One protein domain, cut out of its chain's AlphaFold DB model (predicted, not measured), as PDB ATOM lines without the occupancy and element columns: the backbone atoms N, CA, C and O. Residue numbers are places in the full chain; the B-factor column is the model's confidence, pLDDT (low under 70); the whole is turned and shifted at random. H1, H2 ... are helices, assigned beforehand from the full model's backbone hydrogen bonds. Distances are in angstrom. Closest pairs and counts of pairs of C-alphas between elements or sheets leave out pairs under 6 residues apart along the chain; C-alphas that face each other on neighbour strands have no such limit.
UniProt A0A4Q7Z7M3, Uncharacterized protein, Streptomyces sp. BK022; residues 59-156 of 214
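Overview. This is residues 59 to 156 of the 214 residues of an uncharacterized protein of Streptomyces sp. BK022 (UniProt A0A4Q7Z7M3). One long helix, H2, runs through much of an elongated body; the hairpin H4 and H5 and the helix H6 pack across it, H1 packs on H5 towards one end, and H3 lies near the other. The printed part has 98 residues with six named helices, H1 to H6, and no named strand: all helix, mostly crossed. It is compact, radius of gyration of the C-alphas 13.6 A, spanning 42 by 25 by 22 A.

Arrangement. H2, residues 66 to 90, touches H4, residues 112 to 123, with residues 76 to 87 alone; the closest C-alphas, Gly 83 and Ala 116, are 4.1 A apart. Residues 71 to 79 alone touch H6, residues 138 to 154, at a steep tilt of 57 degrees, the same way; closest C-alphas Ala 75 and Ala 144, 5.1 A. H5, residues 125 to 135, forms a hairpin with H4. Every O i to N i+4 pair is within hydrogen-bond range in H2 and H6; in H4 5 of 8, in H5 5 of 7.

Along the chain. H2 measures 36.0 A from C-alpha 66 at (-39.516, 12.788, 24.759); H6 measures 24.4 A, ending at C-alpha 154 at (-40.287, 34.881, 3.919). H1 is residues 59 to 63, H3 residues 97 to 108.

Size, cuts and confidence. The printed part has no cut and no long link. Residues 155 to 156 are under pLDDT 70.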
ATOM      1  N   GLY A  59     -25.219  11.706  28.379       75.12
ATOM      2  CA  GLY A  59     -25.932  11.842  29.650       75.12
ATOM      3  C   GLY A  59     -27.059  12.875  29.587       75.12
ATOM      4  O   GLY A  59     -28.175  12.590  30.021       75.12
ATOM      5  N   LEU A  60     -26.819  14.034  28.962       76.38
ATOM      6  CA  LEU A  60     -27.858  15.053  28.761       76.38
ATOM      7  C   LEU A  60     -28.995  14.567  27.856       76.38
ATOM      8  O   LEU A  60     -30.166  14.746  28.181       76.38
ATOM      9  N   LEU A  61     -28.668  13.901  26.747       79.44
ATOM     10  CA  LEU A  61     -29.682  13.350  25.845       79.44
ATOM     11  C   LEU A  61     -30.491  12.215  26.486       79.44
ATOM     12  O   LEU A  61     -31.661  12.046  26.155       79.44
ATOM     13  N   GLN A  62     -29.881  11.431  27.379       80.62
ATOM     14  CA  GLN A  62     -30.564  10.374  28.130       80.62
ATOM     15  C   GLN A  62     -31.481  10.930  29.223       80.62
ATOM     16  O   GLN A  62     -32.503  10.316  29.521       80.62
ATOM     17  N   ALA A  63     -31.116  12.068  29.818       84.62
ATOM     18  CA  ALA A  63     -31.929  12.755  30.814       84.62
ATOM     19  C   ALA A  63     -33.114  13.517  30.196       84.62
ATOM     20  O   ALA A  63     -34.116  13.726  30.877       84.62
ATOM     21  N   ALA A  64     -33.007  13.910  28.923       86.06
ATOM     22  CA  ALA A  64     -34.039  14.658  28.219       86.06
ATOM     23  C   ALA A  64     -35.320  13.835  28.003       86.06
ATOM     24  O   ALA A  64     -35.300  12.689  27.538       86.06
ATOM     25  N   GLY A  65     -36.462  14.457  28.290       87.69
ATOM     26  CA  GLY A  65     -37.776  13.879  28.039       87.69
ATOM     27  C   GLY A  65     -38.092  13.743  26.537       87.69
ATOM     28  O   GLY A  65     -37.450  14.368  25.689       87.69
ATOM     29  N   PRO A  66     -39.125  12.962  26.162       91.88
ATOM     30  CA  PRO A  66     -39.516  12.788  24.759       91.88
ATOM     31  C   PRO A  66     -39.846  14.099  24.030       91.88
ATOM     32  O   PRO A  66     -39.510  14.241  22.853       91.88
ATOM     33  N   GLU A  67     -40.481  15.051  24.718       91.75
ATOM     34  CA  GLU A  67     -40.841  16.363  24.165       91.75
ATOM     35  C   GLU A  67     -39.611  17.253  23.961       91.75
ATOM     36  O   GLU A  67     -39.439  17.820  22.884       91.75
ATOM     37  N   GLU A  68     -38.709  17.304  24.944       87.25
ATOM     38  CA  GLU A  68     -37.444  18.047  24.858       87.25
ATOM     39  C   GLU A  68     -36.577  17.518  23.715       87.25
ATOM     40  O   GLU A  68     -36.042  18.280  22.912       87.25
ATOM     41  N   MET A  69     -36.508  16.195  23.567       92.00
ATOM     42  CA  MET A  69     -35.786  15.559  22.474       92.00
ATOM     43  C   MET A  69     -36.425  15.847  21.106       92.00
ATOM     44  O   MET A  69     -35.721  16.001  20.107       92.00
ATOM     45  N   ALA A  70     -37.757  15.906  21.021       91.56
ATOM     46  CA  ALA A  70     -38.446  16.286  19.790       91.56
ATOM     47  C   ALA A  70     -38.170  17.754  19.424       91.56
ATOM     48  O   ALA A  70     -37.847  18.038  18.269       91.56
ATOM     49  N   ALA A  71     -38.215  18.654  20.408       89.19
ATOM     50  CA  ALA A  71     -37.877  20.062  20.235       89.19
ATOM     51  C   ALA A  71     -36.414  20.249  19.801       89.19
ATOM     52  O   ALA A  71     -36.150  20.963  18.836       89.19
ATOM     53  N   ALA A  72     -35.470  19.537  20.426       88.81
ATOM     54  CA  ALA A  72     -34.056  19.587  20.059       88.81
ATOM     55  C   ALA A  72     -33.809  19.099  18.623       88.81
ATOM     56  O   ALA A  72     -33.041  19.711  17.881       88.81
ATOM     57  N   ARG A  73     -34.490  18.028  18.186       91.62
ATOM     58  CA  ARG A  73     -34.418  17.555  16.790       91.62
ATOM     59  C   ARG A  73     -34.958  18.587  15.806       91.62
ATOM     60  O   ARG A  73     -34.354  18.783  14.755       91.62
ATOM     61  N   HIS A  74     -36.080  19.222  16.139       92.25
ATOM     62  CA  HIS A  74     -36.671  20.278  15.317       92.25
ATOM     63  C   HIS A  74     -35.722  21.471  15.190       92.25
ATOM     64  O   HIS A  74     -35.364  21.853  14.077       92.25
ATOM     65  N   ALA A  75     -35.219  21.982  16.316       90.50
ATOM     66  CA  ALA A  75     -34.250  23.072  16.343       90.50
ATOM     67  C   ALA A  75     -32.985  22.739  15.532       90.50
ATOM     68  O   ALA A  75     -32.552  23.539  14.700       90.50
ATOM     69  N   ALA A  76     -32.441  21.528  15.690       89.56
ATOM     70  CA  ALA A  76     -31.278  21.083  14.929       89.56
ATOM     71  C   ALA A  76     -31.544  21.053  13.415       89.56
ATOM     72  O   ALA A  76     -30.687  21.460  12.629       89.56
ATOM     73  N   ALA A  77     -32.733  20.605  13.001       89.25
ATOM     74  CA  ALA A  77     -33.133  20.577  11.597       89.25
ATOM     75  C   ALA A  77     -33.287  21.988  11.011       89.25
ATOM     76  O   ALA A  77     -32.791  22.242   9.911       89.25
ATOM     77  N   VAL A  78     -33.915  22.913  11.745       90.06
ATOM     78  CA  VAL A  78     -34.053  24.321  11.337       90.06
ATOM     79  C   VAL A  78     -32.679  24.959  11.149       90.06
ATOM     80  O   VAL A  78     -32.381  25.481  10.073       90.06
ATOM     81  N   LEU A  79     -31.816  24.871  12.165       89.69
ATOM     82  CA  LEU A  79     -30.494  25.492  12.121       89.69
ATOM     83  C   LEU A  79     -29.619  24.894  11.015       89.69
ATOM     84  O   LEU A  79     -28.950  25.640  10.304       89.69
ATOM     85  N   ALA A  80     -29.651  23.574  10.818       88.44
ATOM     86  CA  ALA A  80     -28.911  22.931   9.735       88.44
ATOM     87  C   ALA A  80     -29.467  23.280   8.348       88.44
ATOM     88  O   ALA A  80     -28.689  23.463   7.413       88.44
ATOM     89  N   GLY A  81     -30.787  23.415   8.200       86.94
ATOM     90  CA  GLY A  81     -31.408  23.857   6.952       86.94
ATOM     91  C   GLY A  81     -30.975  25.274   6.573       86.94
ATOM     92  O   GLY A  81     -30.531  25.516   5.450       86.94
ATOM     93  N   ILE A  82     -31.027  26.198   7.533       87.81
ATOM     94  CA  ILE A  82     -30.603  27.593   7.358       87.81
ATOM     95  C   ILE A  82     -29.098  27.691   7.118       87.81
ATOM     96  O   ILE A  82     -28.662  28.364   6.184       87.81
ATOM     97  N   GLY A  83     -28.307  26.963   7.904       87.38
ATOM     98  CA  GLY A  83     -26.871  26.826   7.702       87.38
ATOM     99  C   GLY A  83     -26.530  26.313   6.310       87.38
ATOM    100  O   GLY A  83     -25.642  26.848   5.653       87.38
ATOM    101  N   GLY A  84     -27.276  25.321   5.820       85.69
ATOM    102  CA  GLY A  84     -27.108  24.768   4.482       85.69
ATOM    103  C   GLY A  84     -27.322  25.823   3.402       85.69
ATOM    104  O   GLY A  84     -26.502  25.950   2.497       85.69
ATOM    105  N   LEU A  85     -28.369  26.637   3.525       84.62
ATOM    106  CA  LEU A  85     -28.646  27.737   2.597       84.62
ATOM    107  C   LEU A  85     -27.551  28.804   2.625       84.62
ATOM    108  O   LEU A  85     -27.117  29.269   1.569       84.62
ATOM    109  N   TYR A  86     -27.065  29.148   3.817       85.88
ATOM    110  CA  TYR A  86     -25.964  30.090   3.990       85.88
ATOM    111  C   TYR A  86     -24.658  29.565   3.364       85.88
ATOM    112  O   TYR A  86     -23.985  30.279   2.621       85.88
ATOM    113  N   VAL A  87     -24.330  28.287   3.576       86.50
ATOM    114  CA  VAL A  87     -23.169  27.630   2.954       86.50
ATOM    115  C   VAL A  87     -23.316  27.570   1.433       86.50
ATOM    116  O   VAL A  87     -22.380  27.916   0.715       86.50
ATOM    117  N   MET A  88     -24.488  27.185   0.917       82.75
ATOM    118  CA  MET A  88     -24.747  27.154  -0.526       82.75
ATOM    119  C   MET A  88     -24.590  28.536  -1.167       82.75
ATOM    120  O   MET A  88     -24.072  28.626  -2.279       82.75
ATOM    121  N   HIS A  89     -24.966  29.615  -0.471       84.69
ATOM    122  CA  HIS A  89     -24.707  30.978  -0.935       84.69
ATOM    123  C   HIS A  89     -23.205  31.250  -1.094       84.69
ATOM    124  O   HIS A  89     -22.771  31.696  -2.157       84.69
ATOM    125  N   GLY A  90     -22.392  30.887  -0.095       83.31
ATOM    126  CA  GLY A  90     -20.927  30.949  -0.196       83.31
ATOM    127  C   GLY A  90     -20.354  30.096  -1.339       83.31
ATOM    128  O   GLY A  90     -19.308  30.422  -1.900       83.31
ATOM    129  N   LEU A  91     -21.071  29.045  -1.743       83.88
ATOM    130  CA  LEU A  91     -20.760  28.186  -2.888       83.88
ATOM    131  C   LEU A  91     -21.420  28.652  -4.197       83.88
ATOM    132  O   LEU A  91     -21.578  27.866  -5.129       83.88
ATOM    133  N   GLY A  92     -21.802  29.925  -4.296       82.31
ATOM    134  CA  GLY A  92     -22.281  30.526  -5.539       82.31
ATOM    135  C   GLY A  92     -23.733  30.202  -5.880       82.31
ATOM    136  O   GLY A  92     -24.109  30.301  -7.046       82.31
ATOM    137  N   MET A  93     -24.560  29.806  -4.908       83.50
ATOM    138  CA  MET A  93     -26.009  29.789  -5.107       83.50
ATOM    139  C   MET A  93     -26.503  31.223  -5.374       83.50
ATOM    140  O   MET A  93     -26.213  32.119  -4.571       83.50
ATOM    141  N   PRO A  94     -27.244  31.460  -6.474       79.81
ATOM    142  CA  PRO A  94     -27.753  32.786  -6.785       79.81
ATOM    143  C   PRO A  94     -28.754  33.241  -5.725       79.81
ATOM    144  O   PRO A  94     -29.599  32.471  -5.270       79.81
ATOM    145  N   ASP A  95     -28.638  34.509  -5.340       79.69
ATOM    146  CA  ASP A  95     -29.473  35.091  -4.298       79.69
ATOM    147  C   ASP A  95     -30.906  35.343  -4.810       79.69
ATOM    148  O   ASP A  95     -31.150  35.526  -6.009       79.69
ATOM    149  N   ASN A  96     -31.860  35.380  -3.886       78.62
ATOM    150  CA  ASN A  96     -33.211  35.883  -4.119       78.62
ATOM    151  C   ASN A  96     -33.602  36.812  -2.954       78.62
ATOM    152  O   ASN A  96     -32.952  36.784  -1.910       78.62
ATOM    153  N   PRO A  97     -34.646  37.652  -3.077       81.06
ATOM    154  CA  PRO A  97     -34.970  38.621  -2.026       81.06
ATOM    155  C   PRO A  97     -35.194  38.004  -0.636       81.06
ATOM    156  O   PRO A  97     -34.922  38.658   0.368       81.06
ATOM    157  N   ALA A  98     -35.683  36.764  -0.569       79.38
ATOM    158  CA  ALA A  98     -35.911  36.055   0.685       79.38
ATOM    159  C   ALA A  98     -34.600  35.550   1.313       79.38
ATOM    160  O   ALA A  98     -34.374  35.754   2.505       79.38
ATOM    161  N   LEU A  99     -33.718  34.948   0.510       81.38
ATOM    162  CA  LEU A  99     -32.387  34.500   0.930       81.38
ATOM    163  C   LEU A  99     -31.497  35.677   1.341       81.38
ATOM    164  O   LEU A  99     -30.837  35.604   2.376       81.38
ATOM    165  N   GLY A 100     -31.555  36.788   0.607       85.44
ATOM    166  CA  GLY A 100     -30.818  38.004   0.935       85.44
ATOM    167  C   GLY A 100     -31.227  38.586   2.289       85.44
ATOM    168  O   GLY A 100     -30.362  38.983   3.067       85.44
ATOM    169  N   ARG A 101     -32.529  38.577   2.615       84.62
ATOM    170  CA  ARG A 101     -33.025  38.995   3.939       84.62
ATOM    171  C   ARG A 101     -32.602  38.036   5.046       84.62
ATOM    172  O   ARG A 101     -32.104  38.493   6.066       84.62
ATOM    173  N   LEU A 102     -32.746  36.726   4.836       83.19
ATOM    174  CA  LEU A 102     -32.297  35.720   5.804       83.19
ATOM    175  C   LEU A 102     -30.798  35.863   6.107       83.19
ATOM    176  O   LEU A 102     -30.383  35.795   7.260       83.19
ATOM    177  N   ARG A 103     -29.987  36.099   5.074       86.75
ATOM    178  CA  ARG A 103     -28.549  36.313   5.218       86.75
ATOM    179  C   ARG A 103     -28.230  37.597   5.977       86.75
ATOM    180  O   ARG A 103     -27.409  37.542   6.882       86.75
ATOM    181  N   ALA A 104     -28.884  38.712   5.647       85.06
ATOM    182  CA  ALA A 104     -28.702  39.967   6.379       85.06
ATOM    183  C   ALA A 104     -29.001  39.781   7.872       85.06
ATOM    184  O   ALA A 104     -28.193  40.158   8.709       85.06
ATOM    185  N   VAL A 105     -30.094  39.087   8.195       82.62
ATOM    186  CA  VAL A 105     -30.464  38.760   9.577       82.62
ATOM    187  C   VAL A 105     -29.382  37.924  10.279       82.62
ATOM    188  O   VAL A 105     -29.004  38.242  11.404       82.62
ATOM    189  N   LEU A 106     -28.841  36.891   9.621       82.06
ATOM    190  CA  LEU A 106     -27.761  36.056  10.173       82.06
ATOM    191  C   LEU A 106     -26.435  36.811  10.355       82.06
ATOM    192  O   LEU A 106     -25.678  36.515  11.283       82.06
ATOM    193  N   GLU A 107     -26.122  37.729   9.441       84.12
ATOM    194  CA  GLU A 107     -24.923  38.568   9.494       84.12
ATOM    195  C   GLU A 107     -25.041  39.619  10.609       84.12
ATOM    196  O   GLU A 107     -24.115  39.767  11.404       84.12
ATOM    197  N   GLU A 108     -26.189  40.294  10.718       78.00
ATOM    198  CA  GLU A 108     -26.468  41.310  11.741       78.00
ATOM    199  C   GLU A 108     -26.516  40.720  13.154       78.00
ATOM    200  O   GLU A 108     -26.056  41.355  14.103       78.00
ATOM    201  N   SER A 109     -27.024  39.495  13.302       73.31
ATOM    202  CA  SER A 109     -27.082  38.813  14.595       73.31
ATOM    203  C   SER A 109     -25.762  38.154  15.004       73.31
ATOM    204  O   SER A 109     -25.647  37.673  16.126       73.31
ATOM    205  N   GLY A 110     -24.782  38.056  14.097       77.12
ATOM    206  CA  GLY A 110     -23.518  37.350  14.335       77.12
ATOM    207  C   GLY A 110     -23.636  35.819  14.418       77.12
ATOM    208  O   GLY A 110     -22.665  35.153  14.776       77.12
ATOM    209  N   PHE A 111     -24.788  35.233  14.066       76.94
ATOM    210  CA  PHE A 111     -25.051  33.790  14.221       76.94
ATOM    211  C   PHE A 111     -24.783  32.959  12.964       76.94
ATOM    212  O   PHE A 111     -24.971  31.739  12.970       76.94
ATOM    213  N   SER A 112     -24.296  33.585  11.893       79.69
ATOM    214  CA  SER A 112     -23.952  32.906  10.641       79.69
ATOM    215  C   SER A 112     -23.001  31.717  10.833       79.69
ATOM    216  O   SER A 112     -23.210  30.666  10.227       79.69
ATOM    217  N   LEU A 113     -22.001  31.839  11.715       78.56
ATOM    218  CA  LEU A 113     -21.052  30.760  12.008       78.56
ATOM    219  C   LEU A 113     -21.717  29.580  12.730       78.56
ATOM    220  O   LEU A 113     -21.459  28.432  12.375       78.56
ATOM    221  N   ILE A 114     -22.589  29.856  13.705       76.62
ATOM    222  CA  ILE A 114     -23.317  28.817  14.451       76.62
ATOM    223  C   ILE A 114     -24.216  28.038  13.490       76.62
ATOM    224  O   ILE A 114     -24.145  26.811  13.438       76.62
ATOM    225  N   ALA A 115     -24.997  28.742  12.665       78.44
ATOM    226  CA  ALA A 115     -25.846  28.110  11.661       78.44
ATOM    227  C   ALA A 115     -25.018  27.274  10.668       78.44
ATOM    228  O   ALA A 115     -25.335  26.110  10.425       78.44
ATOM    229  N   ALA A 116     -23.915  27.815  10.139       82.12
ATOM    230  CA  ALA A 116     -23.049  27.092   9.205       82.12
ATOM    231  C   ALA A 116     -22.418  25.832   9.828       82.12
ATOM    232  O   ALA A 116     -22.307  24.810   9.151       82.12
ATOM    233  N   GLN A 117     -22.054  25.873  11.113       83.06
ATOM    234  CA  GLN A 117     -21.453  24.741  11.823       83.06
ATOM    235  C   GLN A 117     -22.444  23.593  12.072       83.06
ATOM    236  O   GLN A 117     -22.031  22.437  12.185       83.06
ATOM    237  N   MET A 118     -23.753  23.862  12.086       83.44
ATOM    238  CA  MET A 118     -24.773  22.814  12.213       83.44
ATOM    239  C   MET A 118     -24.786  21.849  11.024       83.44
ATOM    240  O   MET A 118     -25.107  20.673  11.191       83.44
ATOM    241  N   VAL A 119     -24.377  22.305   9.837       79.25
ATOM    242  CA  VAL A 119     -24.340  21.490   8.613       79.25
ATOM    243  C   VAL A 119     -23.400  20.283   8.743       79.25
ATOM    244  O   VAL A 119     -23.880  19.153   8.616       79.25
ATOM    245  N   PRO A 120     -22.088  20.441   9.020       77.31
ATOM    246  CA  PRO A 120     -21.196  19.292   9.169       77.31
ATOM    247  C   PRO A 120     -21.588  18.381  10.341       77.31
ATOM    248  O   PRO A 120     -21.407  17.167  10.244       77.31
ATOM    249  N   MET A 121     -22.166  18.929  11.416       80.38
ATOM    250  CA  MET A 121     -22.618  18.125  12.557       80.38
ATOM    251  C   MET A 121     -23.817  17.242  12.212       80.38
ATOM    252  O   MET A 121     -23.858  16.086  12.618       80.38
ATOM    253  N   MET A 122     -24.764  17.745  11.422       78.31
ATOM    254  CA  MET A 122     -25.978  17.004  11.069       78.31
ATOM    255  C   MET A 122     -25.793  16.022   9.904       78.31
ATOM    256  O   MET A 122     -26.622  15.133   9.722       78.31
ATOM    257  N   ILE A 123     -24.710  16.139   9.127       75.31
ATOM    258  CA  ILE A 123     -24.377  15.194   8.044       75.31
ATOM    259  C   ILE A 123     -23.603  13.972   8.572       75.31
ATOM    260  O   ILE A 123     -23.640  12.904   7.957       75.31
ATOM    261  N   ASN A 124     -22.918  14.097   9.713       75.19
ATOM    262  CA  ASN A 124     -22.149  13.009  10.315       75.19
ATOM    263  C   ASN A 124     -22.894  12.400  11.518       75.19
ATOM    264  O   ASN A 124     -23.191  13.130  12.462       75.19
ATOM    265  N   PRO A 125     -23.120  11.070  11.566       71.31
ATOM    266  CA  PRO A 125     -23.745  10.413  12.715       71.31
ATOM    267  C   PRO A 125     -23.132  10.766  14.077       71.31
ATOM    268  O   PRO A 125     -23.868  10.904  15.051       71.31
ATOM    269  N   SER A 126     -21.809  10.954  14.164       70.69
ATOM    270  CA  SER A 126     -21.157  11.340  15.425       70.69
ATOM    271  C   SER A 126     -21.423  12.795  15.826       70.69
ATOM    272  O   SER A 126     -21.414  13.114  17.013       70.69
ATOM    273  N   GLY A 127     -21.693  13.672  14.857       71.56
ATOM    274  CA  GLY A 127     -22.013  15.081  15.086       71.56
ATOM    275  C   GLY A 127     -23.459  15.310  15.528       71.56
ATOM    276  O   GLY A 127     -23.728  16.293  16.214       71.56
ATOM    277  N   ILE A 128     -24.376  14.383  15.227       78.31
ATOM    278  CA  ILE A 128     -25.792  14.487  15.619       78.31
ATOM    279  C   ILE A 128     -25.931  14.584  17.139       78.31
ATOM    280  O   ILE A 128     -26.698  15.399  17.637       78.31
ATOM    281  N   VAL A 129     -25.162  13.795  17.890       80.50
ATOM    282  CA  VAL A 129     -25.179  13.829  19.361       80.50
ATOM    283  C   VAL A 129     -24.813  15.222  19.883       80.50
ATOM    284  O   VAL A 129     -25.498  15.755  20.755       80.50
ATOM    285  N   GLN A 130     -23.784  15.850  19.312       79.06
ATOM    286  CA  GLN A 130     -23.371  17.205  19.687       79.06
ATOM    287  C   GLN A 130     -24.396  18.259  19.262       79.06
ATOM    288  O   GLN A 130     -24.718  19.142  20.053       79.06
ATOM    289  N   ALA A 131     -24.952  18.143  18.055       81.94
ATOM    290  CA  ALA A 131     -25.987  19.045  17.559       81.94
ATOM    291  C   ALA A 131     -27.247  19.008  18.435       81.94
ATOM    292  O   ALA A 131     -27.766  20.055  18.814       81.94
ATOM    293  N   LEU A 132     -27.709  17.811  18.804       85.06
ATOM    294  CA  LEU A 132     -28.867  17.642  19.680       85.06
ATOM    295  C   LEU A 132     -28.585  18.157  21.090       85.06
ATOM    296  O   LEU A 132     -29.437  18.823  21.663       85.06
ATOM    297  N   THR A 133     -27.386  17.912  21.621       84.69
ATOM    298  CA  THR A 133     -26.987  18.425  22.941       84.69
ATOM    299  C   THR A 133     -26.961  19.951  22.957       84.69
ATOM    300  O   THR A 133     -27.484  20.558  23.883       84.69
ATOM    301  N   MET A 134     -26.432  20.586  21.906       82.81
ATOM    302  CA  MET A 134     -26.516  22.041  21.751       82.81
ATOM    303  C   MET A 134     -27.962  22.526  21.673       82.81
ATOM    304  O   MET A 134     -28.293  23.526  22.291       82.81
ATOM    305  N   CYS A 135     -28.835  21.816  20.960       86.75
ATOM    306  CA  CYS A 135     -30.237  22.210  20.810       86.75
ATOM    307  C   CYS A 135     -31.106  21.944  22.051       86.75
ATOM    308  O   CYS A 135     -32.249  22.393  22.079       86.75
ATOM    309  N   LEU A 136     -30.586  21.246  23.068       83.94
ATOM    310  CA  LEU A 136     -31.199  21.207  24.400       83.94
ATOM    311  C   LEU A 136     -30.953  22.504  25.186       83.94
ATOM    312  O   LEU A 136     -31.683  22.776  26.136       83.94
ATOM    313  N   ALA A 137     -29.957  23.311  24.803       82.50
ATOM    314  CA  ALA A 137     -29.732  24.611  25.421       82.50
ATOM    315  C   ALA A 137     -30.871  25.583  25.036       82.50
ATOM    316  O   ALA A 137     -31.138  25.760  23.837       82.50
ATOM    317  N   PRO A 138     -31.537  26.236  26.010       75.81
ATOM    318  CA  PRO A 138     -32.673  27.121  25.750       75.81
ATOM    319  C   PRO A 138     -32.374  28.249  24.757       75.81
ATOM    320  O   PRO A 138     -33.238  28.625  23.969       75.81
ATOM    321  N   GLU A 139     -31.152  28.773  24.753       73.00
ATOM    322  CA  GLU A 139     -30.715  29.867  23.886       73.00
ATOM    323  C   GLU A 139     -30.618  29.413  22.429       73.00
ATOM    324  O   GLU A 139     -31.026  30.134  21.519       73.00
ATOM    325  N   ILE A 140     -30.123  28.194  22.199       78.38
ATOM    326  CA  ILE A 140     -30.025  27.601  20.861       78.38
ATOM    327  C   ILE A 140     -31.418  27.231  20.345       78.38
ATOM    328  O   ILE A 140     -31.721  27.460  19.173       78.38
ATOM    329  N   ALA A 141     -32.292  26.727  21.217       80.62
ATOM    330  CA  ALA A 141     -33.692  26.491  20.879       80.62
ATOM    331  C   ALA A 141     -34.421  27.804  20.531       80.62
ATOM    332  O   ALA A 141     -35.146  27.865  19.536       80.62
ATOM    333  N   ALA A 142     -34.185  28.876  21.293       76.81
ATOM    334  CA  ALA A 142     -34.736  30.201  21.019       76.81
ATOM    335  C   ALA A 142     -34.201  30.789  19.703       76.81
ATOM    336  O   ALA A 142     -34.978  31.328  18.914       76.81
ATOM    337  N   LEU A 143     -32.901  30.630  19.427       80.56
ATOM    338  CA  LEU A 143     -32.284  31.005  18.154       80.56
ATOM    339  C   LEU A 143     -32.951  30.277  16.984       80.56
ATOM    340  O   LEU A 143     -33.299  30.908  15.986       80.56
ATOM    341  N   ALA A 144     -33.156  28.963  17.106       86.56
ATOM    342  CA  ALA A 144     -33.833  28.178  16.082       86.56
ATOM    343  C   ALA A 144     -35.272  28.666  15.855       86.56
ATOM    344  O   ALA A 144     -35.658  28.879  14.709       86.56
ATOM    345  N   GLY A 145     -36.036  28.917  16.924       84.94
ATOM    346  CA  GLY A 145     -37.406  29.426  16.826       84.94
ATOM    347  C   GLY A 145     -37.497  30.819  16.192       84.94
ATOM    348  O   GLY A 145     -38.362  31.066  15.354       84.94
ATOM    349  N   TRP A 146     -36.574  31.722  16.529       83.06
ATOM    350  CA  TRP A 146     -36.496  33.044  15.900       83.06
ATOM    351  C   TRP A 146     -36.124  32.953  14.414       83.06
ATOM    352  O   TRP A 146     -36.749  33.583  13.564       83.06
ATOM    353  N   LEU A 147     -35.139  32.130  14.065       82.50
ATOM    354  CA  LEU A 147     -34.766  31.929  12.668       82.50
ATOM    355  C   LEU A 147     -35.884  31.248  11.856       82.50
ATOM    356  O   LEU A 147     -36.086  31.571  10.684       82.50
ATOM    357  N   GLU A 148     -36.648  30.350  12.475       87.44
ATOM    358  CA  GLU A 148     -37.847  29.758  11.880       87.44
ATOM    359  C   GLU A 148     -38.944  30.803  11.640       87.44
ATOM    360  O   GLU A 148     -39.556  30.802  10.569       87.44
ATOM    361  N   SER A 149     -39.168  31.741  12.569       83.56
ATOM    362  CA  SER A 149     -40.143  32.818  12.355       83.56
ATOM    363  C   SER A 149     -39.731  33.723  11.194       83.56
ATOM    364  O   SER A 149     -40.563  34.065  10.355       83.56
ATOM    365  N   VAL A 150     -38.435  34.033  11.083       79.56
ATOM    366  CA  VAL A 150     -37.881  34.773   9.939       79.56
ATOM    367  C   VAL A 150     -38.154  34.016   8.637       79.56
ATOM    368  O   VAL A 150     -38.634  34.616   7.675       79.56
ATOM    369  N   LEU A 151     -37.919  32.698   8.591       79.25
ATOM    370  CA  LEU A 151     -38.253  31.872   7.423       79.25
ATOM    371  C   LEU A 151     -39.751  31.900   7.088       79.25
ATOM    372  O   LEU A 151     -40.111  32.005   5.912       79.25
ATOM    373  N   ALA A 152     -40.620  31.816   8.095       82.12
ATOM    374  CA  ALA A 152     -42.068  31.829   7.914       82.12
ATOM    375  C   ALA A 152     -42.554  33.151   7.294       82.12
ATOM    376  O   ALA A 152     -43.352  33.131   6.355       82.12
ATOM    377  N   GLU A 153     -42.012  34.291   7.732       77.19
ATOM    378  CA  GLU A 153     -42.278  35.601   7.120       77.19
ATOM    379  C   GLU A 153     -41.853  35.649   5.646       77.19
ATOM    380  O   GLU A 153     -42.499  36.291   4.812       77.19
ATOM    381  N   GLN A 154     -40.784  34.930   5.291       70.62
ATOM    382  CA  GLN A 154     -40.287  34.881   3.919       70.62
ATOM    383  C   GLN A 154     -41.084  33.952   2.996       70.62
ATOM    384  O   GLN A 154     -41.056  34.152   1.775       70.62
ATOM    385  N   ALA A 155     -41.810  32.969   3.537       66.75
ATOM    386  CA  ALA A 155     -42.509  31.943   2.761       66.75
ATOM    387  C   ALA A 155     -43.540  32.516   1.764       66.75
ATOM    388  O   ALA A 155     -43.779  31.916   0.718       66.75
ATOM    389  N   GLY A 156     -44.083  33.713   2.021       62.03
ATOM    390  CA  GLY A 156     -45.030  34.402   1.132       62.03
ATOM    391  C   GLY A 156     -44.406  35.248   0.012       62.03
ATOM    392  O   GLY A 156     -45.134  35.784  -0.820       62.03
TER     393      GLY A 156